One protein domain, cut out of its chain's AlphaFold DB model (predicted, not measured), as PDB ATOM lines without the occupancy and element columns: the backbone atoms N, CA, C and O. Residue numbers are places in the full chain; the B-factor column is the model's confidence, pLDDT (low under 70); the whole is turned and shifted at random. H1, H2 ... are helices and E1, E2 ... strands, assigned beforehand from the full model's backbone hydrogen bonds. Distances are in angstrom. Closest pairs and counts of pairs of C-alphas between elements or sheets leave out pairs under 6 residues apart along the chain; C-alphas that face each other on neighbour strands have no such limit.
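What this domain is: This is residues 64 to 205 of the 211 residues of an uncharacterized protein of bacterium ADurb.Bin157 (UniProt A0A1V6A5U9). Two parts sit one after the other along an elongated body: a twisted wall of four strands, E2 to E5, with helix H4 across one face, and a small sheet of E1, E7 and E6, with H1 and H2 towards the far end. Helix H3 sits between the two sheets. There are 142 printed residues, with five named helices and seven named strands in the order H1 H2 E1 H3 E2 E3 E4 E5 H4 H5 E6 E7. Both sheets, E2 E3 E4 E5 and E1 E7 E6, are antiparallel, and the class is mixed, helices and strands. The whole is compact, with a radius of gyration of the C-alphas of 15.4 A and spans of 48 by 30 by 24 A.

How they stand to each other: H1, residues 64 to 74, touches H3, residues 88 to 95, at a steep tilt of 67 degrees, only just short of perpendicular; their closest C-alphas, Asp 65 and Glu 90, are 5.1 A apart. H1 and H2, residues 76 to 81, only graze the sheet of E1, residues 83 to 87, E7, residues 200 to 204, and E6, residues 195 to 197. Here N 84 and O 203 are 2.9 A apart, and in the hairpin E6 and E7 N 202 and O 195 are 3.0 A apart, both within hydrogen-bond range. H3 is on this sheet, over E1, at a height of 8.1 A. H3 is also on the other sheet, where the closest C-alphas, Asn 92 and Arg 112 of E2, residues 106 to 116, are 5.8 A apart. E2 bends by 75 degrees at residue 109. E2, E3, residues 119 to 128, E4, residues 131 to 140, and E5, residues 149 to 154, form a meander, each strand the antiparallel neighbour of the one before; N 112 and O 123 are 2.9 A apart, N 124 and O 136 2.8 A, and N 137 and O 153 2.9 A. H4, residues 164 to 178, is on one face, making two layers, helix over sheet; its height is 8.9 A and it runs across the strands, at 75 degrees to E5 on the local plane. H5, residues 185 to 189, only grazes this sheet and touches H4 only at the corner, at residues 176 to 178 of H4; the closest C-alphas, Phe 177 and Asn 186, are 4.8 A apart. In H1 to H5 every O i to N i+4 pair is within hydrogen-bond range.

Where its parts are: H1 begins at C-alpha 64 (-40.766, 24.545, -13.680) and is 15.6 A long. E2, E3 and E4 measure 25.2, 26.5 and 25.1 A, and H4 21.1 A. E7 ends at C-alpha 204 (-48.205, 20.761, -33.763).

The domain as a whole: The C-alphas farthest apart, Thr 76 and Gly 163, are 49.2 A apart. The printed part has no cut and no long link. Its mean pLDDT is 81.1, and 16 residues are under 70, among them 142 to 148.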
ATOM      1  N   ALA A  64     -39.759  23.550 -13.321       88.62
ATOM      2  CA  ALA A  64     -40.766  24.545 -13.680       88.62
ATOM      3  C   ALA A  64     -41.174  24.470 -15.162       88.62
ATOM      4  O   ALA A  64     -42.337  24.705 -15.485       88.62
ATOM      5  N   ASP A  65     -40.251  24.113 -16.057       87.62
ATOM      6  CA  ASP A  65     -40.546  23.988 -17.487       87.62
ATOM      7  C   ASP A  65     -41.412  22.755 -17.778       87.62
ATOM      8  O   ASP A  65     -42.267  22.798 -18.663       87.62
ATOM      9  N   PHE A  66     -41.259  21.674 -17.004       85.88
ATOM     10  CA  PHE A  66     -42.147  20.510 -17.099       85.88
ATOM     11  C   PHE A  66     -43.576  20.844 -16.661       85.88
ATOM     12  O   PHE A  66     -44.524  20.427 -17.333       85.88
ATOM     13  N   TRP A  67     -43.730  21.619 -15.583       86.88
ATOM     14  CA  TRP A  67     -45.039  22.072 -15.107       86.88
ATOM     15  C   TRP A  67     -45.721  23.000 -16.115       86.88
ATOM     16  O   TRP A  67     -46.858  22.742 -16.504       86.88
ATOM     17  N   LYS A  68     -45.004  24.009 -16.628       88.12
ATOM     18  CA  LYS A  68     -45.522  24.917 -17.669       88.12
ATOM     19  C   LYS A  68     -45.925  24.178 -18.940       88.12
ATOM     20  O   LYS A  68     -46.950  24.495 -19.538       88.12
ATOM     21  N   LEU A  69     -45.137  23.185 -19.357       87.19
ATOM     22  CA  LEU A  69     -45.474  22.349 -20.506       87.19
ATOM     23  C   LEU A  69     -46.802  21.611 -20.284       87.19
ATOM     24  O   LEU A  69     -47.641  21.597 -21.180       87.19
ATOM     25  N   GLN A  70     -47.008  21.030 -19.100       85.94
ATOM     26  CA  GLN A  70     -48.249  20.335 -18.764       85.94
ATOM     27  C   GLN A  70     -49.456  21.287 -18.725       85.94
ATOM     28  O   GLN A  70     -50.517  20.939 -19.239       85.94
ATOM     29  N   GLU A  71     -49.294  22.492 -18.174       87.06
ATOM     30  CA  GLU A  71     -50.337  23.528 -18.180       87.06
ATOM     31  C   GLU A  71     -50.724  23.931 -19.609       87.06
ATOM     32  O   GLU A  71     -51.906  23.929 -19.950       87.06
ATOM     33  N   LYS A  72     -49.738  24.192 -20.479       85.75
ATOM     34  CA  LYS A  72     -49.972  24.551 -21.889       85.75
ATOM     35  C   LYS A  72     -50.634  23.433 -22.689       85.75
ATOM     36  O   LYS A  72     -51.401  23.699 -23.606       85.75
ATOM     37  N   GLU A  73     -50.342  22.175 -22.380       81.69
ATOM     38  CA  GLU A  73     -50.988  21.043 -23.050       81.69
ATOM     39  C   GLU A  73     -52.465  20.895 -22.673       81.69
ATOM     40  O   GLU A  73     -53.248  20.418 -23.501       81.69
ATOM     41  N   LEU A  74     -52.835  21.303 -21.457       83.44
ATOM     42  CA  LEU A  74     -54.208  21.303 -20.943       83.44
ATOM     43  C   LEU A  74     -54.989  22.571 -21.322       83.44
ATOM     44  O   LEU A  74     -56.193  22.634 -21.086       83.44
ATOM     45  N   ASP A  75     -54.326  23.564 -21.913       82.06
ATOM     46  CA  ASP A  75     -54.968  24.794 -22.355       82.06
ATOM     47  C   ASP A  75     -55.948  24.525 -23.511       82.06
ATOM     48  O   ASP A  75     -55.592  24.047 -24.595       82.06
ATOM     49  N   THR A  76     -57.211  24.876 -23.281       67.69
ATOM     50  CA  THR A  76     -58.304  24.797 -24.257       67.69
ATOM     51  C   THR A  76     -58.028  25.571 -25.551       67.69
ATOM     52  O   THR A  76     -58.563  25.212 -26.602       67.69
ATOM     53  N   GLU A  77     -57.226  26.639 -25.526       70.50
ATOM     54  CA  GLU A  77     -56.850  27.375 -26.744       70.50
ATOM     55  C   GLU A  77     -55.842  26.597 -27.598       70.50
ATOM     56  O   GLU A  77     -55.925  26.584 -28.833       70.50
ATOM     57  N   VAL A  78     -54.929  25.874 -26.951       73.50
ATOM     58  CA  VAL A  78     -54.005  24.944 -27.611       73.50
ATOM     59  C   VAL A  78     -54.769  23.746 -28.172       73.50
ATOM     60  O   VAL A  78     -54.462  23.274 -29.266       73.50
ATOM     61  N   GLU A  79     -55.799  23.268 -27.475       71.19
ATOM     62  CA  GLU A  79     -56.662  22.187 -27.964       71.19
ATOM     63  C   GLU A  79     -57.424  22.581 -29.240       71.19
ATOM     64  O   GLU A  79     -57.515  21.790 -30.177       71.19
ATOM     65  N   LYS A  80     -57.892  23.832 -29.320       71.38
ATOM     66  CA  LYS A  80     -58.570  24.369 -30.511       71.38
ATOM     67  C   LYS A  80     -57.619  24.664 -31.667       71.38
ATOM     68  O   LYS A  80     -57.976  24.434 -32.820       71.38
ATOM     69  N   SER A  81     -56.439  25.213 -31.382       76.62
ATOM     70  CA  SER A  81     -55.467  25.598 -32.417       76.62
ATOM     71  C   SER A  81     -54.606  24.431 -32.901       76.62
ATOM     72  O   SER A  81     -54.083  24.476 -34.014       76.62
ATOM     73  N   GLY A  82     -54.432  23.396 -32.076       78.06
ATOM     74  CA  GLY A  82     -53.519  22.286 -32.335       78.06
ATOM     75  C   GLY A  82     -52.046  22.707 -32.383       78.06
ATOM     76  O   GLY A  82     -51.220  21.928 -32.856       78.06
ATOM     77  N   ILE A  83     -51.704  23.920 -31.935       81.62
ATOM     78  CA  ILE A  83     -50.350  24.481 -31.979       81.62
ATOM     79  C   ILE A  83     -49.886  24.770 -30.556       81.62
ATOM     80  O   ILE A  83     -50.537  25.497 -29.812       81.62
ATOM     81  N   LEU A  84     -48.722  24.238 -30.204       84.06
ATOM     82  CA  LEU A  84     -48.078  24.450 -28.917       84.06
ATOM     83  C   LEU A  84     -46.886  25.397 -29.110       84.06
ATOM     84  O   LEU A  84     -45.977  25.105 -29.890       84.06
ATOM     85  N   ALA A  85     -46.904  26.538 -28.418       86.69
ATOM     86  CA  ALA A  85     -45.809  27.506 -28.412       86.69
ATOM     87  C   ALA A  85     -44.943  27.316 -27.158       86.69
ATOM     88  O   ALA A  85     -45.380  27.571 -26.028       86.69
ATOM     89  N   LEU A  86     -43.712  26.862 -27.368       86.69
ATOM     90  CA  LEU A  86     -42.782  26.466 -26.317       86.69
ATOM     91  C   LEU A  86     -41.515  27.319 -26.337       86.69
ATOM     92  O   LEU A  86     -41.048  27.707 -27.403       86.69
ATOM     93  N   SER A  87     -40.923  27.571 -25.176       88.56
ATOM     94  CA  SER A  87     -39.530  28.018 -25.098       88.56
ATOM     95  C   SER A  87     -38.570  26.885 -25.489       88.56
ATOM     96  O   SER A  87     -38.957  25.714 -25.576       88.56
ATOM     97  N   PHE A  88     -37.288  27.202 -25.690       87.69
ATOM     98  CA  PHE A  88     -36.248  26.191 -25.920       87.69
ATOM     99  C   PHE A  88     -36.155  25.169 -24.781       87.69
ATOM    100  O   PHE A  88     -36.093  23.962 -25.041       87.69
ATOM    101  N   ALA A  89     -36.191  25.625 -23.528       88.38
ATOM    102  CA  ALA A  89     -36.209  24.749 -22.359       88.38
ATOM    103  C   ALA A  89     -37.460  23.851 -22.325       88.38
ATOM    104  O   ALA A  89     -37.335  22.636 -22.162       88.38
ATOM    105  N   GLU A  90     -38.653  24.402 -22.564       88.69
ATOM    106  CA  GLU A  90     -39.909  23.636 -22.582       88.69
ATOM    107  C   GLU A  90     -39.943  22.610 -23.725       88.69
ATOM    108  O   GLU A  90     -40.390  21.478 -23.537       88.69
ATOM    109  N   TYR A  91     -39.417  22.945 -24.906       87.62
ATOM    110  CA  TYR A  91     -39.316  21.986 -26.007       87.62
ATOM    111  C   TYR A  91     -38.311  20.870 -25.705       87.62
ATOM    112  O   TYR A  91     -38.565  19.700 -25.990       87.62
ATOM    113  N   ASN A  92     -37.197  21.183 -25.041       88.50
ATOM    114  CA  ASN A  92     -36.282  20.163 -24.528       88.50
ATOM    115  C   ASN A  92     -36.921  19.299 -23.419       88.50
ATOM    116  O   ASN A  92     -36.599  18.111 -23.318       88.50
ATOM    117  N   ALA A  93     -37.831  19.847 -22.605       86.62
ATOM    118  CA  ALA A  93     -38.639  19.074 -21.657       86.62
ATOM    119  C   ALA A  93     -39.586  18.114 -22.395       86.62
ATOM    120  O   ALA A  93     -39.649  16.929 -22.059       86.62
ATOM    121  N   TYR A  94     -40.251  18.600 -23.446       85.12
ATOM    122  CA  TYR A  94     -41.128  17.812 -24.312       85.12
ATOM    123  C   TYR A  94     -40.382  16.635 -24.958       85.12
ATOM    124  O   TYR A  94     -40.815  15.486 -24.855       85.12
ATOM    125  N   LEU A  95     -39.204  16.888 -25.531       84.19
ATOM    126  CA  LEU A  95     -38.346  15.867 -26.143       84.19
ATOM    127  C   LEU A  95     -37.815  14.824 -25.145       84.19
ATOM    128  O   LEU A  95     -37.587  13.676 -25.522       84.19
ATOM    129  N   ASN A  96     -37.647  15.178 -23.868       81.81
ATOM    130  CA  ASN A  96     -37.213  14.231 -22.832       81.81
ATOM    131  C   ASN A  96     -38.303  13.231 -22.417       81.81
ATOM    132  O   ASN A  96     -37.990  12.258 -21.732       81.81
ATOM    133  N   ARG A  97     -39.561  13.428 -22.825       76.88
ATOM    134  CA  ARG A  97     -40.634  12.440 -22.607       76.88
ATOM    135  C   ARG A  97     -40.518  11.233 -23.540       76.88
ATOM    136  O   ARG A  97     -41.186  10.222 -23.341       76.88
ATOM    137  N   VAL A  98     -39.682  11.343 -24.568       72.69
ATOM    138  CA  VAL A  98     -39.497  10.308 -25.576       72.69
ATOM    139  C   VAL A  98     -38.634   9.190 -25.009       72.69
ATOM    140  O   VAL A  98     -37.470   9.395 -24.673       72.69
ATOM    141  N   ASN A  99     -39.197   7.987 -24.967       74.19
ATOM    142  CA  ASN A  99     -38.467   6.780 -24.619       74.19
ATOM    143  C   ASN A  99     -38.487   5.824 -25.813       74.19
ATOM    144  O   ASN A  99     -39.472   5.117 -26.038       74.19
ATOM    145  N   VAL A 100     -37.414   5.844 -26.607       78.88
ATOM    146  CA  VAL A 100     -37.234   4.902 -27.716       78.88
ATOM    147  C   VAL A 100     -36.485   3.685 -27.184       78.88
ATOM    148  O   VAL A 100     -35.386   3.852 -26.648       78.88
ATOM    149  N   PRO A 101     -37.032   2.466 -27.326       82.69
ATOM    150  CA  PRO A 101     -36.314   1.269 -26.915       82.69
ATOM    151  C   PRO A 101     -35.008   1.122 -27.716       82.69
ATOM    152  O   PRO A 101     -34.938   1.574 -28.861       82.69
ATOM    153  N   PRO A 102     -33.974   0.464 -27.162       87.00
ATOM    154  CA  PRO A 102     -32.752   0.193 -27.906       87.00
ATOM    155  C   PRO A 102     -33.040  -0.548 -29.214       87.00
ATOM    156  O   PRO A 102     -33.736  -1.564 -29.227       87.00
ATOM    157  N   CYS A 103     -32.478  -0.064 -30.316       86.19
ATOM    158  CA  CYS A 103     -32.671  -0.659 -31.630       86.19
ATOM    159  C   CYS A 103     -31.483  -0.407 -32.549       86.19
ATOM    160  O   CYS A 103     -30.765   0.583 -32.429       86.19
ATOM    161  N   TYR A 104     -31.249  -1.356 -33.457       85.12
ATOM    162  CA  TYR A 104     -30.176  -1.287 -34.455       85.12
ATOM    163  C   TYR A 104     -28.787  -0.999 -33.855       85.12
ATOM    164  O   TYR A 104     -27.968  -0.304 -34.448       85.12
ATOM    165  N   GLY A 105     -28.523  -1.539 -32.658       86.31
ATOM    166  CA  GLY A 105     -27.245  -1.370 -31.963       86.31
ATOM    167  C   GLY A 105     -27.048   0.001 -31.310       86.31
ATOM    168  O   GLY A 105     -25.918   0.311 -30.930       86.31
ATOM    169  N   TYR A 106     -28.115   0.794 -31.173       90.19
ATOM    170  CA  TYR A 106     -28.120   2.095 -30.514       90.19
ATOM    171  C   TYR A 106     -29.224   2.181 -29.452       90.19
ATOM    172  O   TYR A 106     -30.380   1.839 -29.697       90.19
ATOM    173  N   ALA A 107     -28.864   2.649 -28.263       90.31
ATOM    174  CA  ALA A 107     -29.774   2.965 -27.176       90.31
ATOM    175  C   ALA A 107     -29.818   4.485 -27.006       90.31
ATOM    176  O   ALA A 107     -28.832   5.104 -26.595       90.31
ATOM    177  N   LEU A 108     -30.961   5.086 -27.335       88.81
ATOM    178  CA  LEU A 108     -31.195   6.507 -27.124       88.81
ATOM    179  C   LEU A 108     -31.383   6.771 -25.628       88.81
ATOM    180  O   LEU A 108     -32.227   6.154 -24.990       88.81
ATOM    181  N   HIS A 109     -30.618   7.705 -25.073       88.69
ATOM    182  CA  HIS A 109     -30.799   8.149 -23.693       88.69
ATOM    183  C   HIS A 109     -31.618   9.437 -23.631       88.69
ATOM    184  O   HIS A 109     -32.499   9.556 -22.785       88.69
ATOM    185  N   ARG A 110     -31.295  10.425 -24.480       87.25
ATOM    186  CA  ARG A 110     -31.967  11.735 -24.513       87.25
ATOM    187  C   ARG A 110     -31.928  12.348 -25.906       87.25
ATOM    188  O   ARG A 110     -30.958  12.162 -26.639       87.25
ATOM    189  N   VAL A 111     -32.934  13.158 -26.211       88.06
ATOM    190  CA  VAL A 111     -32.962  14.039 -27.383       88.06
ATOM    191  C   VAL A 111     -32.826  15.474 -26.898       88.06
ATOM    192  O   VAL A 111     -33.486  15.872 -25.941       88.06
ATOM    193  N   ARG A 112     -31.955  16.248 -27.536       88.81
ATOM    194  CA  ARG A 112     -31.809  17.681 -27.279       88.81
ATOM    195  C   ARG A 112     -32.007  18.467 -28.557       88.81
ATOM    196  O   ARG A 112     -31.651  17.991 -29.633       88.81
ATOM    197  N   PHE A 113     -32.528  19.671 -28.417       88.62
ATOM    198  CA  PHE A 113     -32.763  20.598 -29.505       88.62
ATOM    199  C   PHE A 113     -32.079  21.934 -29.247       88.62
ATOM    200  O   PHE A 113     -32.057  22.431 -28.119       88.62
ATOM    201  N   THR A 114     -31.565  22.522 -30.321       88.69
ATOM    202  CA  THR A 114     -31.112  23.909 -30.371       88.69
ATOM    203  C   THR A 114     -31.323  24.481 -31.775       88.69
ATOM    204  O   THR A 114     -31.522  23.743 -32.746       88.69
ATOM    205  N   ALA A 115     -31.284  25.806 -31.884       84.75
ATOM    206  CA  ALA A 115     -31.363  26.531 -33.142       84.75
ATOM    207  C   ALA A 115     -29.987  27.109 -33.494       84.75
ATOM    208  O   ALA A 115     -29.605  28.179 -33.023       84.75
ATOM    209  N   GLU A 116     -29.235  26.433 -34.360       82.56
ATOM    210  CA  GLU A 116     -27.953  26.956 -34.840       82.56
ATOM    211  C   GLU A 116     -28.163  27.688 -36.164       82.56
ATOM    212  O   GLU A 116     -28.581  27.091 -37.154       82.56
ATOM    213  N   LYS A 117     -27.868  28.995 -36.204       78.88
ATOM    214  CA  LYS A 117     -28.037  29.829 -37.414       78.88
ATOM    215  C   LYS A 117     -29.447  29.701 -38.022       78.88
ATOM    216  O   LYS A 117     -29.597  29.579 -39.237       78.88
ATOM    217  N   SER A 118     -30.469  29.679 -37.162       71.94
ATOM    218  CA  SER A 118     -31.887  29.522 -37.533       71.94
ATOM    219  C   SER A 118     -32.261  28.168 -38.150       71.94
ATOM    220  O   SER A 118     -33.348  28.040 -38.730       71.94
ATOM    221  N   ARG A 119     -31.391  27.158 -38.024       77.44
ATOM    222  CA  ARG A 119     -31.656  25.779 -38.441       77.44
ATOM    223  C   ARG A 119     -31.996  24.908 -37.232       77.44
ATOM    224  O   ARG A 119     -31.321  25.025 -36.208       77.44
ATOM    225  N   PRO A 120     -33.003  24.031 -37.344       82.56
ATOM    226  CA  PRO A 120     -33.305  23.064 -36.303       82.56
ATOM    227  C   PRO A 120     -32.190  22.015 -36.229       82.56
ATOM    228  O   PRO A 120     -31.940  21.286 -37.195       82.56
ATOM    229  N   VAL A 121     -31.524  21.936 -35.076       87.81
ATOM    230  CA  VAL A 121     -30.466  20.956 -34.815       87.81
ATOM    231  C   VAL A 121     -30.876  20.065 -33.656       87.81
ATOM    232  O   VAL A 121     -31.134  20.535 -32.546       87.81
ATOM    233  N   PHE A 122     -30.893  18.762 -33.914       89.19
ATOM    234  CA  PHE A 122     -31.183  17.740 -32.921       89.19
ATOM    235  C   PHE A 122     -29.915  16.982 -32.554       89.19
ATOM    236  O   PHE A 122     -29.161  16.534 -33.419       89.19
ATOM    237  N   TYR A 123     -29.710  16.799 -31.258       90.44
ATOM    238  CA  TYR A 123     -28.651  15.982 -30.689       90.44
ATOM    239  C   TYR A 123     -29.283  14.753 -30.036       90.44
ATOM    240  O   TYR A 123     -29.945  14.850 -28.999       90.44
ATOM    241  N   LEU A 124     -29.097  13.595 -30.659       90.00
ATOM    242  CA  LEU A 124     -29.498  12.298 -30.129       90.00
ATOM    243  C   LEU A 124     -28.326  11.765 -29.312       90.00
ATOM    244  O   LEU A 124     -27.300  11.384 -29.871       90.00
ATOM    245  N   ASN A 125     -28.475  11.757 -27.994       90.44
ATOM    246  CA  ASN A 125     -27.443  11.294 -27.078       90.44
ATOM    247  C   ASN A 125     -27.768   9.878 -26.634       90.44
ATOM    248  O   ASN A 125     -28.873   9.615 -26.147       90.44
ATOM    249  N   GLY A 126     -26.802   8.979 -26.752       91.06
ATOM    250  CA  GLY A 126     -27.019   7.581 -26.436       91.06
ATOM    251  C   GLY A 126     -25.736   6.782 -26.351       91.06
ATOM    252  O   GLY A 126     -24.637   7.319 -26.198       91.06
ATOM    253  N   SER A 127     -25.894   5.471 -26.443       91.25
ATOM    254  CA  SER A 127     -24.803   4.504 -26.488       91.25
ATOM    255  C   SER A 127     -25.035   3.517 -27.624       91.25
ATOM    256  O   SER A 127     -26.171   3.266 -28.016       91.25
ATOM    257  N   GLY A 128     -23.971   2.976 -28.208       90.50
ATOM    258  CA  GLY A 128     -24.102   2.077 -29.352       90.50
ATOM    259  C   GLY A 128     -22.808   1.890 -30.120       90.50
ATOM    260  O   GLY A 128     -21.829   2.589 -29.872       90.50
ATOM    261  N   PHE A 129     -22.785   0.928 -31.043       86.25
ATOM    262  CA  PHE A 129     -21.607   0.630 -31.875       86.25
ATOM    263  C   PHE A 129     -20.307   0.459 -31.064       86.25
ATOM    264  O   PHE A 129     -19.252   0.974 -31.433       86.25
ATOM    265  N   MET A 130     -20.395  -0.259 -29.937       86.00
ATOM    266  CA  MET A 130     -19.298  -0.471 -28.973       86.00
ATOM    267  C   MET A 130     -18.821   0.797 -28.241       86.00
ATOM    268  O   MET A 130     -17.769   0.788 -27.604       86.00
ATOM    269  N   GLN A 131     -19.595   1.881 -28.284       87.50
ATOM    270  CA  GLN A 131     -19.300   3.127 -27.585       87.50
ATOM    271  C   GLN A 131     -20.268   3.356 -26.428       87.50
ATOM    272  O   GLN A 131     -21.484   3.232 -26.574       87.50
ATOM    273  N   LYS A 132     -19.717   3.763 -25.279       88.56
ATOM    274  CA  LYS A 132     -20.511   4.200 -24.120       88.56
ATOM    275  C   LYS A 132     -21.246   5.516 -24.380       88.56
ATOM    276  O   LYS A 132     -22.301   5.738 -23.802       88.56
ATOM    277  N   ILE A 133     -20.659   6.381 -25.207       89.75
ATOM    278  CA  ILE A 133     -21.193   7.695 -25.561       89.75
ATOM    279  C   ILE A 133     -21.115   7.821 -27.076       89.75
ATOM    280  O   ILE A 133     -20.022   7.870 -27.641       89.75
ATOM    281  N   LEU A 134     -22.278   7.879 -27.709       91.25
ATOM    282  CA  LEU A 134     -22.434   8.180 -29.119       91.25
ATOM    283  C   LEU A 134     -23.466   9.297 -29.250       91.25
ATOM    284  O   LEU A 134     -24.642   9.104 -28.948       91.25
ATOM    285  N   ASN A 135     -22.999  10.459 -29.695       91.94
ATOM    286  CA  ASN A 135     -23.838  11.621 -29.938       91.94
ATOM    287  C   ASN A 135     -24.066  11.744 -31.442       91.94
ATOM    288  O   ASN A 135     -23.103  11.876 -32.200       91.94
ATOM    289  N   LEU A 136     -25.320  11.713 -31.881       91.19
ATOM    290  CA  LEU A 136     -25.675  11.984 -33.267       91.19
ATOM    291  C   LEU A 136     -26.219  13.396 -33.365       91.19
ATOM    292  O   LEU A 136     -27.224  13.720 -32.739       91.19
ATOM    293  N   ARG A 137     -25.574  14.226 -34.174       91.69
ATOM    294  CA  ARG A 137     -26.089  15.548 -34.524       91.69
ATOM    295  C   ARG A 137     -26.752  15.452 -35.882       91.69
ATOM    296  O   ARG A 137     -26.114  15.037 -36.853       91.69
ATOM    297  N   VAL A 138     -28.020  15.828 -35.912       88.94
ATOM    298  CA  VAL A 138     -28.906  15.746 -37.063       88.94
ATOM    299  C   VAL A 138     -29.467  17.137 -37.323       88.94
ATOM    300  O   VAL A 138     -30.137  17.715 -36.470       88.94
ATOM    301  N   GLU A 139     -29.180  17.679 -38.498       86.88
ATOM    302  CA  GLU A 139     -29.753  18.939 -38.968       86.88
ATOM    303  C   GLU A 139     -30.783  18.653 -40.050       86.88
ATOM    304  O   GLU A 139     -30.542  17.832 -40.938       86.88
ATOM    305  N   PHE A 140     -31.898  19.372 -39.999       77.81
ATOM    306  CA  PHE A 140     -32.910  19.345 -41.047       77.81
ATOM    307  C   PHE A 140     -32.887  20.666 -41.799       77.81
ATOM    308  O   PHE A 140     -32.721  21.734 -41.202       77.81
ATOM    309  N   ASP A 141     -33.045  20.594 -43.117       70.12
ATOM    310  CA  ASP A 141     -33.243  21.795 -43.914       70.12
ATOM    311  C   ASP A 141     -34.729  22.150 -43.933       70.12
ATOM    312  O   ASP A 141     -35.577  21.272 -44.119       70.12
ATOM    313  N   LYS A 142     -35.037  23.434 -43.729       61.00
ATOM    314  CA  LYS A 142     -36.414  23.945 -43.689       61.00
ATOM    315  C   LYS A 142     -37.154  23.662 -44.997       61.00
ATOM    316  O   LYS A 142     -38.353  23.404 -44.964       61.00
ATOM    317  N   ASP A 143     -36.423  23.638 -46.110       58.75
ATOM    318  CA  ASP A 143     -36.988  23.484 -47.451       58.75
ATOM    319  C   ASP A 143     -37.072  22.021 -47.914       58.75
ATOM    320  O   ASP A 143     -37.708  21.720 -48.922       58.75
ATOM    321  N   SER A 144     -36.458  21.080 -47.185       55.38
ATOM    322  CA  SER A 144     -36.316  19.683 -47.636       55.38
ATOM    323  C   SER A 144     -37.586  18.827 -47.539       55.38
ATOM    324  O   SER A 144     -37.555  17.639 -47.858       55.38
ATOM    325  N   GLY A 145     -38.718  19.414 -47.138       51.16
ATOM    326  CA  GLY A 145     -39.891  18.650 -46.727       51.16
ATOM    327  C   GLY A 145     -39.601  17.872 -45.441       51.16
ATOM    328  O   GLY A 145     -38.457  17.587 -45.085       51.16
ATOM    329  N   ALA A 146     -40.639  17.560 -44.676       52.94
ATOM    330  CA  ALA A 146     -40.468  16.831 -43.430       52.94
ATOM    331  C   ALA A 146     -39.739  15.491 -43.646       52.94
ATOM    332  O   ALA A 146     -40.273  14.595 -44.294       52.94
ATOM    333  N   GLY A 147     -38.537  15.343 -43.071       55.72
ATOM    334  CA  GLY A 147     -37.970  14.026 -42.767       55.72
ATOM    335  C   GLY A 147     -36.588  13.685 -43.323       55.72
ATOM    336  O   GLY A 147     -36.069  12.641 -42.933       55.72
ATOM    337  N   ILE A 148     -35.951  14.511 -44.165       64.31
ATOM    338  CA  ILE A 148     -34.601  14.193 -44.670       64.31
ATOM    339  C   ILE A 148     -33.541  15.014 -43.926       64.31
ATOM    340  O   ILE A 148     -33.445  16.227 -44.121       64.31
ATOM    341  N   PRO A 149     -32.707  14.383 -43.083       72.31
ATOM    342  CA  PRO A 149     -31.609  15.083 -42.441       72.31
ATOM    343  C   PRO A 149     -30.534  15.458 -43.466       72.31
ATOM    344  O   PRO A 149     -30.038  14.615 -44.221       72.31
ATOM    345  N   THR A 150     -30.158  16.733 -43.490       73.44
ATOM    346  CA  THR A 150     -29.202  17.297 -44.451       73.44
ATOM    347  C   THR A 150     -27.772  17.264 -43.945       73.44
ATOM    348  O   THR A 150     -26.836  17.130 -44.735       73.44
ATOM    349  N   ILE A 151     -27.567  17.345 -42.630       76.25
ATOM    350  CA  ILE A 151     -26.246  17.165 -42.028       76.25
ATOM    351  C   ILE A 151     -26.355  16.156 -40.898       76.25
ATOM    352  O   ILE A 151     -27.147  16.313 -39.974       76.25
ATOM    353  N   VAL A 152     -25.508  15.133 -40.983       86.94
ATOM    354  CA  VAL A 152     -25.385  14.093 -39.968       86.94
ATOM    355  C   VAL A 152     -23.937  14.037 -39.511       86.94
ATOM    356  O   VAL A 152     -23.001  14.033 -40.319       86.94
ATOM    357  N   SER A 153     -23.739  13.978 -38.203       90.69
ATOM    358  CA  SER A 153     -22.446  13.629 -37.624       90.69
ATOM    359  C   SER A 153     -22.615  12.678 -36.452       90.69
ATOM    360  O   SER A 153     -23.590  12.767 -35.710       90.69
ATOM    361  N   TYR A 154     -21.657  11.769 -36.321       91.25
ATOM    362  CA  TYR A 154     -21.529  10.809 -35.235       91.25
ATOM    363  C   TYR A 154     -20.301  11.207 -34.425       91.25
ATOM    364  O   TYR A 154     -19.169  11.081 -34.902       91.25
ATOM    365  N   ASN A 155     -20.508  11.724 -33.219       91.88
ATOM    366  CA  ASN A 155     -19.468  12.388 -32.447       91.88
ATOM    367  C   ASN A 155     -18.720  13.426 -33.311       91.88
ATOM    368  O   ASN A 155     -19.342  14.335 -33.855       91.88
ATOM    369  N   LYS A 156     -17.392  13.316 -33.456       91.12
ATOM    370  CA  LYS A 156     -16.596  14.230 -34.295       91.12
ATOM    371  C   LYS A 156     -16.556  13.820 -35.770       91.12
ATOM    372  O   LYS A 156     -16.003  14.557 -36.585       91.12
ATOM    373  N   PHE A 157     -17.106  12.663 -36.135       90.75
ATOM    374  CA  PHE A 157     -17.153  12.215 -37.521       90.75
ATOM    375  C   PHE A 157     -18.337  12.843 -38.253       90.75
ATOM    376  O   PHE A 157     -19.494  12.514 -37.996       90.75
ATOM    377  N   ARG A 158     -18.046  13.726 -39.212       91.44
ATOM    378  CA  ARG A 158     -19.054  14.260 -40.130       91.44
ATOM    379  C   ARG A 158     -19.274  13.283 -41.278       91.44
ATOM    380  O   ARG A 158     -18.326  12.935 -41.979       91.44
ATOM    381  N   VAL A 159     -20.522  12.876 -41.484       90.38
ATOM    382  CA  VAL A 159     -20.882  11.981 -42.584       90.38
ATOM    383  C   VAL A 159     -20.710  12.736 -43.908       90.38
ATOM    384  O   VAL A 159     -21.241  13.843 -44.046       90.38
ATOM    385  N   PRO A 160     -19.966  12.185 -44.881       89.06
ATOM    386  CA  PRO A 160     -19.903  12.740 -46.230       89.06
ATOM    387  C   PRO A 160     -21.292  12.805 -46.873       89.06
ATOM    388  O   PRO A 160     -22.147  11.978 -46.583       89.06
ATOM    389  N   GLN A 161     -21.517  13.747 -47.791       85.00
ATOM    390  CA  GLN A 161     -22.818  13.902 -48.462       85.00
ATOM    391  C   GLN A 161     -23.097  12.839 -49.539       85.00
ATOM    392  O   GLN A 161     -24.200  12.770 -50.071       85.00
ATOM    393  N   SER A 162     -22.112  12.002 -49.869       85.38
ATOM    394  CA  SER A 162     -22.228  10.942 -50.868       85.38
ATOM    395  C   SER A 162     -21.362   9.730 -50.504       85.38
ATOM    396  O   SER A 162     -20.526   9.780 -49.599       85.38
ATOM    397  N   GLY A 163     -21.575   8.619 -51.213       87.56
ATOM    398  CA  GLY A 163     -20.827   7.376 -51.027       87.56
ATOM    399  C   GLY A 163     -21.395   6.461 -49.940       87.56
ATOM    400  O   GLY A 163     -22.492   6.667 -49.419       87.56
ATOM    401  N   ILE A 164     -20.635   5.414 -49.606       85.19
ATOM    402  CA  ILE A 164     -21.131   4.314 -48.768       85.19
ATOM    403  C   ILE A 164     -21.450   4.749 -47.333       85.19
ATOM    404  O   ILE A 164     -22.435   4.298 -46.761       85.19
ATOM    405  N   SER A 165     -20.675   5.680 -46.770       87.25
ATOM    406  CA  SER A 165     -20.919   6.200 -45.421       87.25
ATOM    407  C   SER A 165     -22.239   6.967 -45.328       87.25
ATOM    408  O   SER A 165     -22.932   6.840 -44.322       87.25
ATOM    409  N   LYS A 166     -22.612   7.724 -46.374       88.75
ATOM    410  CA  LYS A 166     -23.918   8.397 -46.449       88.75
ATOM    411  C   LYS A 166     -25.038   7.372 -46.510       88.75
ATOM    412  O   LYS A 166     -25.937   7.420 -45.685       88.75
ATOM    413  N   TYR A 167     -24.926   6.409 -47.423       87.19
ATOM    414  CA  TYR A 167     -25.918   5.349 -47.589       87.19
ATOM    415  C   TYR A 167     -26.170   4.573 -46.287       87.19
ATOM    416  O   TYR A 167     -27.316   4.411 -45.874       87.19
ATOM    417  N   LEU A 168     -25.105   4.137 -45.603       88.25
ATOM    418  CA  LEU A 168     -25.222   3.416 -44.332       88.25
ATOM    419  C   LEU A 168     -25.797   4.297 -43.221       88.25
ATOM    420  O   LEU A 168     -26.612   3.828 -42.431       88.25
ATOM    421  N   SER A 169     -25.391   5.568 -43.173       88.62
ATOM    422  CA  SER A 169     -25.936   6.531 -42.219       88.62
ATOM    423  C   SER A 169     -27.425   6.768 -42.441       88.62
ATOM    424  O   SER A 169     -28.176   6.809 -41.476       88.62
ATOM    425  N   ASP A 170     -27.856   6.918 -43.689       86.94
ATOM    426  CA  ASP A 170     -29.258   7.145 -44.029       86.94
ATOM    427  C   ASP A 170     -30.095   5.922 -43.683       86.94
ATOM    428  O   ASP A 170     -31.105   6.055 -43.003       86.94
ATOM    429  N   LEU A 171     -29.628   4.722 -44.041       87.44
ATOM    430  CA  LEU A 171     -30.298   3.476 -43.676       87.44
ATOM    431  C   LEU A 171     -30.447   3.347 -42.153       87.44
ATOM    432  O   LEU A 171     -31.529   3.026 -41.663       87.44
ATOM    433  N   PHE A 172     -29.375   3.615 -41.406       87.62
ATOM    434  CA  PHE A 172     -29.407   3.587 -39.948       87.62
ATOM    435  C   PHE A 172     -30.382   4.624 -39.379       87.62
ATOM    436  O   PHE A 172     -31.195   4.276 -38.527       87.62
ATOM    437  N   LEU A 173     -30.345   5.871 -39.856       85.81
ATOM    438  CA  LEU A 173     -31.224   6.937 -39.372       85.81
ATOM    439  C   LEU A 173     -32.688   6.683 -39.712       85.81
ATOM    440  O   LEU A 173     -33.530   6.861 -38.841       85.81
ATOM    441  N   THR A 174     -33.001   6.212 -40.920       83.38
ATOM    442  CA  THR A 174     -34.361   5.798 -41.286       83.38
ATOM    443  C   THR A 174     -34.865   4.739 -40.313       83.38
ATOM    444  O   THR A 174     -35.940   4.884 -39.738       83.38
ATOM    445  N   LYS A 175     -34.053   3.714 -40.039       84.19
ATOM    446  CA  LYS A 175     -34.415   2.644 -39.106       84.19
ATOM    447  C   LYS A 175     -34.532   3.107 -37.660       84.19
ATOM    448  O   LYS A 175     -35.455   2.687 -36.966       84.19
ATOM    449  N   LEU A 176     -33.650   3.993 -37.217       83.69
ATOM    450  CA  LEU A 176     -33.727   4.615 -35.900       83.69
ATOM    451  C   LEU A 176     -34.977   5.497 -35.769       83.69
ATOM    452  O   LEU A 176     -35.604   5.521 -34.716       83.69
ATOM    453  N   PHE A 177     -35.353   6.204 -36.831       81.06
ATOM    454  CA  PHE A 177     -36.510   7.091 -36.837       81.06
ATOM    455  C   PHE A 177     -37.826   6.332 -36.923       81.06
ATOM    456  O   PHE A 177     -38.790   6.795 -36.336       81.06
ATOM    457  N   GLU A 178     -37.869   5.172 -37.576       80.38
ATOM    458  CA  GLU A 178     -39.023   4.256 -37.584       80.38
ATOM    459  C   GLU A 178     -39.158   3.456 -36.277       80.38
ATOM    460  O   GLU A 178     -40.238   2.971 -35.930       80.38
ATOM    461  N   CYS A 179     -38.056   3.297 -35.547       78.00
ATOM    462  CA  CYS A 179     -38.020   2.532 -34.312       78.00
ATOM    463  C   CYS A 179     -38.916   3.162 -33.236       78.00
ATOM    464  O   CYS A 179     -38.879   4.367 -33.006       78.00
ATOM    465  N   GLY A 180     -39.716   2.337 -32.554       65.75
ATOM    466  CA  GLY A 180     -40.622   2.782 -31.490       65.75
ATOM    467  C   GLY A 180     -42.070   3.031 -31.925       65.75
ATOM    468  O   GLY A 180     -42.873   3.409 -31.077       65.75
ATOM    469  N   GLY A 181     -42.427   2.803 -33.197       70.19
ATOM    470  CA  GLY A 181     -43.813   2.874 -33.677       70.19
ATOM    471  C   GLY A 181     -44.459   4.234 -33.400       70.19
ATOM    472  O   GLY A 181     -44.055   5.250 -33.971       70.19
ATOM    473  N   ASP A 182     -45.438   4.270 -32.498       62.72
ATOM    474  CA  ASP A 182     -46.112   5.504 -32.074       62.72
ATOM    475  C   ASP A 182     -45.220   6.458 -31.268       62.72
ATOM    476  O   ASP A 182     -45.444   7.667 -31.288       62.72
ATOM    477  N   LYS A 183     -44.153   5.944 -30.645       63.81
ATOM    478  CA  LYS A 183     -43.163   6.710 -29.861       63.81
ATOM    479  C   LYS A 183     -41.876   6.980 -30.640       63.81
ATOM    480  O   LYS A 183     -40.825   7.240 -30.059       63.81
ATOM    481  N   SER A 184     -41.949   6.849 -31.959       70.19
ATOM    482  CA  SER A 184     -40.790   6.931 -32.832       70.19
ATOM    483  C   SER A 184     -40.266   8.356 -32.978       70.19
ATOM    484  O   SER A 184     -41.032   9.323 -33.004       70.19
ATOM    485  N   ILE A 185     -38.943   8.495 -33.127       71.88
ATOM    486  CA  ILE A 185     -38.302   9.804 -33.331       71.88
ATOM    487  C   ILE A 185     -38.916  10.522 -34.538       71.88
ATOM    488  O   ILE A 185     -39.074  11.737 -34.493       71.88
ATOM    489  N   ASN A 186     -39.328   9.795 -35.584       70.31
ATOM    490  CA  ASN A 186     -39.946  10.391 -36.769       70.31
ATOM    491  C   ASN A 186     -41.267  11.104 -36.449       70.31
ATOM    492  O   ASN A 186     -41.486  12.235 -36.881       70.31
ATOM    493  N   LYS A 187     -42.146  10.483 -35.652       64.88
ATOM    494  CA  LYS A 187     -43.418  11.111 -35.260       64.88
ATOM    495  C   LYS A 187     -43.211  12.354 -34.397       64.88
ATOM    496  O   LYS A 187     -44.031  13.260 -34.442       64.88
ATOM    497  N   ILE A 188     -42.110  12.434 -33.655       66.00
ATOM    498  CA  ILE A 188     -41.816  13.589 -32.800       66.00
ATOM    499  C   ILE A 188     -41.071  14.689 -33.560       66.00
ATOM    500  O   ILE A 188     -41.435  15.853 -33.438       66.00
ATOM    501  N   ILE A 189     -40.064  14.335 -34.360       70.25
ATOM    502  CA  ILE A 189     -39.180  15.284 -35.048       70.25
ATOM    503  C   ILE A 189     -39.706  15.657 -36.439       70.25
ATOM    504  O   ILE A 189     -39.725  16.834 -36.781       70.25
ATOM    505  N   ALA A 190     -40.144  14.692 -37.255       56.25
ATOM    506  CA  ALA A 190     -40.559  14.969 -38.631       56.25
ATOM    507  C   ALA A 190     -42.015  15.433 -38.734       56.25
ATOM    508  O   ALA A 190     -42.309  16.309 -39.544       56.25
ATOM    509  N   ALA A 191     -42.926  14.924 -37.895       55.09
ATOM    510  CA  ALA A 191     -44.297  15.452 -37.871       55.09
ATOM    511  C   ALA A 191     -44.379  16.868 -37.262       55.09
ATOM    512  O   ALA A 191     -45.358  17.576 -37.501       55.09
ATOM    513  N   ASN A 192     -43.343  17.289 -36.522       60.38
ATOM    514  CA  ASN A 192     -43.268  18.577 -35.830       60.38
ATOM    515  C   ASN A 192     -41.920  19.260 -36.036       60.38
ATOM    516  O   ASN A 192     -41.268  19.626 -35.058       60.38
ATOM    517  N   LEU A 193     -41.499  19.435 -37.291       71.06
ATOM    518  CA  LEU A 193     -40.368  20.316 -37.565       71.06
ATOM    519  C   LEU A 193     -40.646  21.671 -36.900       71.06
ATOM    520  O   LEU A 193     -41.624  22.327 -37.270       71.06
ATOM    521  N   PRO A 194     -39.848  22.059 -35.888       72.69
ATOM    522  CA  PRO A 194     -40.164  23.217 -35.081       72.69
ATOM    523  C   PRO A 194     -40.036  24.474 -35.931       72.69
ATOM    524  O   PRO A 194     -38.985  24.739 -36.525       72.69
ATOM    525  N   GLU A 195     -41.098  25.273 -35.971       76.81
ATOM    526  CA  GLU A 195     -41.004  26.612 -36.529       76.81
ATOM    527  C   GLU A 195     -40.392  27.520 -35.461       76.81
ATOM    528  O   GLU A 195     -41.002  27.811 -34.431       76.81
ATOM    529  N   ILE A 196     -39.145  27.923 -35.699       77.81
ATOM    530  CA  ILE A 196     -38.404  28.824 -34.816       77.81
ATOM    531  C   ILE A 196     -38.829  30.259 -35.143       77.81
ATOM    532  O   ILE A 196     -38.563  30.743 -36.249       77.81
ATOM    533  N   SER A 197     -39.471  30.930 -34.188       75.62
ATOM    534  CA  SER A 197     -39.943  32.314 -34.286       75.62
ATOM    535  C   SER A 197     -39.435  33.107 -33.080       75.62
ATOM    536  O   SER A 197     -40.053  33.115 -32.017       75.62
ATOM    537  N   GLY A 198     -38.264  33.737 -33.233       78.81
ATOM    538  CA  GLY A 198     -37.556  34.364 -32.113       78.81
ATOM    539  C   GLY A 198     -37.177  33.325 -31.055       78.81
ATOM    540  O   GLY A 198     -36.559  32.315 -31.390       78.81
ATOM    541  N   ASP A 199     -37.607  33.556 -29.815       78.38
ATOM    542  CA  ASP A 199     -37.333  32.683 -28.663       78.38
ATOM    543  C   ASP A 199     -38.364  31.552 -28.492       78.38
ATOM    544  O   ASP A 199     -38.280  30.755 -27.555       78.38
ATOM    545  N   LEU A 200     -39.356  31.487 -29.387       80.94
ATOM    546  CA  LEU A 200     -40.418  30.494 -29.345       80.94
ATOM    547  C   LEU A 200     -40.264  29.452 -30.447       80.94
ATOM    548  O   LEU A 200     -39.949  29.737 -31.604       80.94
ATOM    549  N   ILE A 201     -40.583  28.229 -30.060       82.50
ATOM    550  CA  ILE A 201     -40.671  27.049 -30.892       82.50
ATOM    551  C   ILE A 201     -42.145  26.688 -31.010       82.50
ATOM    552  O   ILE A 201     -42.798  26.369 -30.013       82.50
ATOM    553  N   LYS A 202     -42.673  26.724 -32.230       83.25
ATOM    554  CA  LYS A 202     -44.036  26.268 -32.506       83.25
ATOM    555  C   LYS A 202     -44.001  24.846 -33.040       83.25
ATOM    556  O   LYS A 202     -43.298  24.561 -34.011       83.25
ATOM    557  N   ILE A 203     -44.785  23.973 -32.419       80.19
ATOM    558  CA  ILE A 203     -44.997  22.595 -32.869       80.19
ATOM    559  C   ILE A 203     -46.484  22.288 -32.979       80.19
ATOM    560  O   ILE A 203     -47.302  22.913 -32.300       80.19
ATOM    561  N   LYS A 204     -46.847  21.304 -33.807       78.50
ATOM    562  CA  LYS A 204     -48.205  20.761 -33.763       78.50
ATOM    563  C   LYS A 204     -48.336  19.891 -32.515       78.50
ATOM    564  O   LYS A 204     -47.431  19.139 -32.156       78.50
ATOM    565  N   LYS A 205     -49.466  19.999 -31.825       72.19
ATOM    566  CA  LYS A 205     -49.787  19.122 -30.702       72.19
ATOM    567  C   LYS A 205     -50.014  17.718 -31.260       72.19
ATOM    568  O   LYS A 205     -50.948  17.496 -32.027       72.19
TER     569      LYS A 205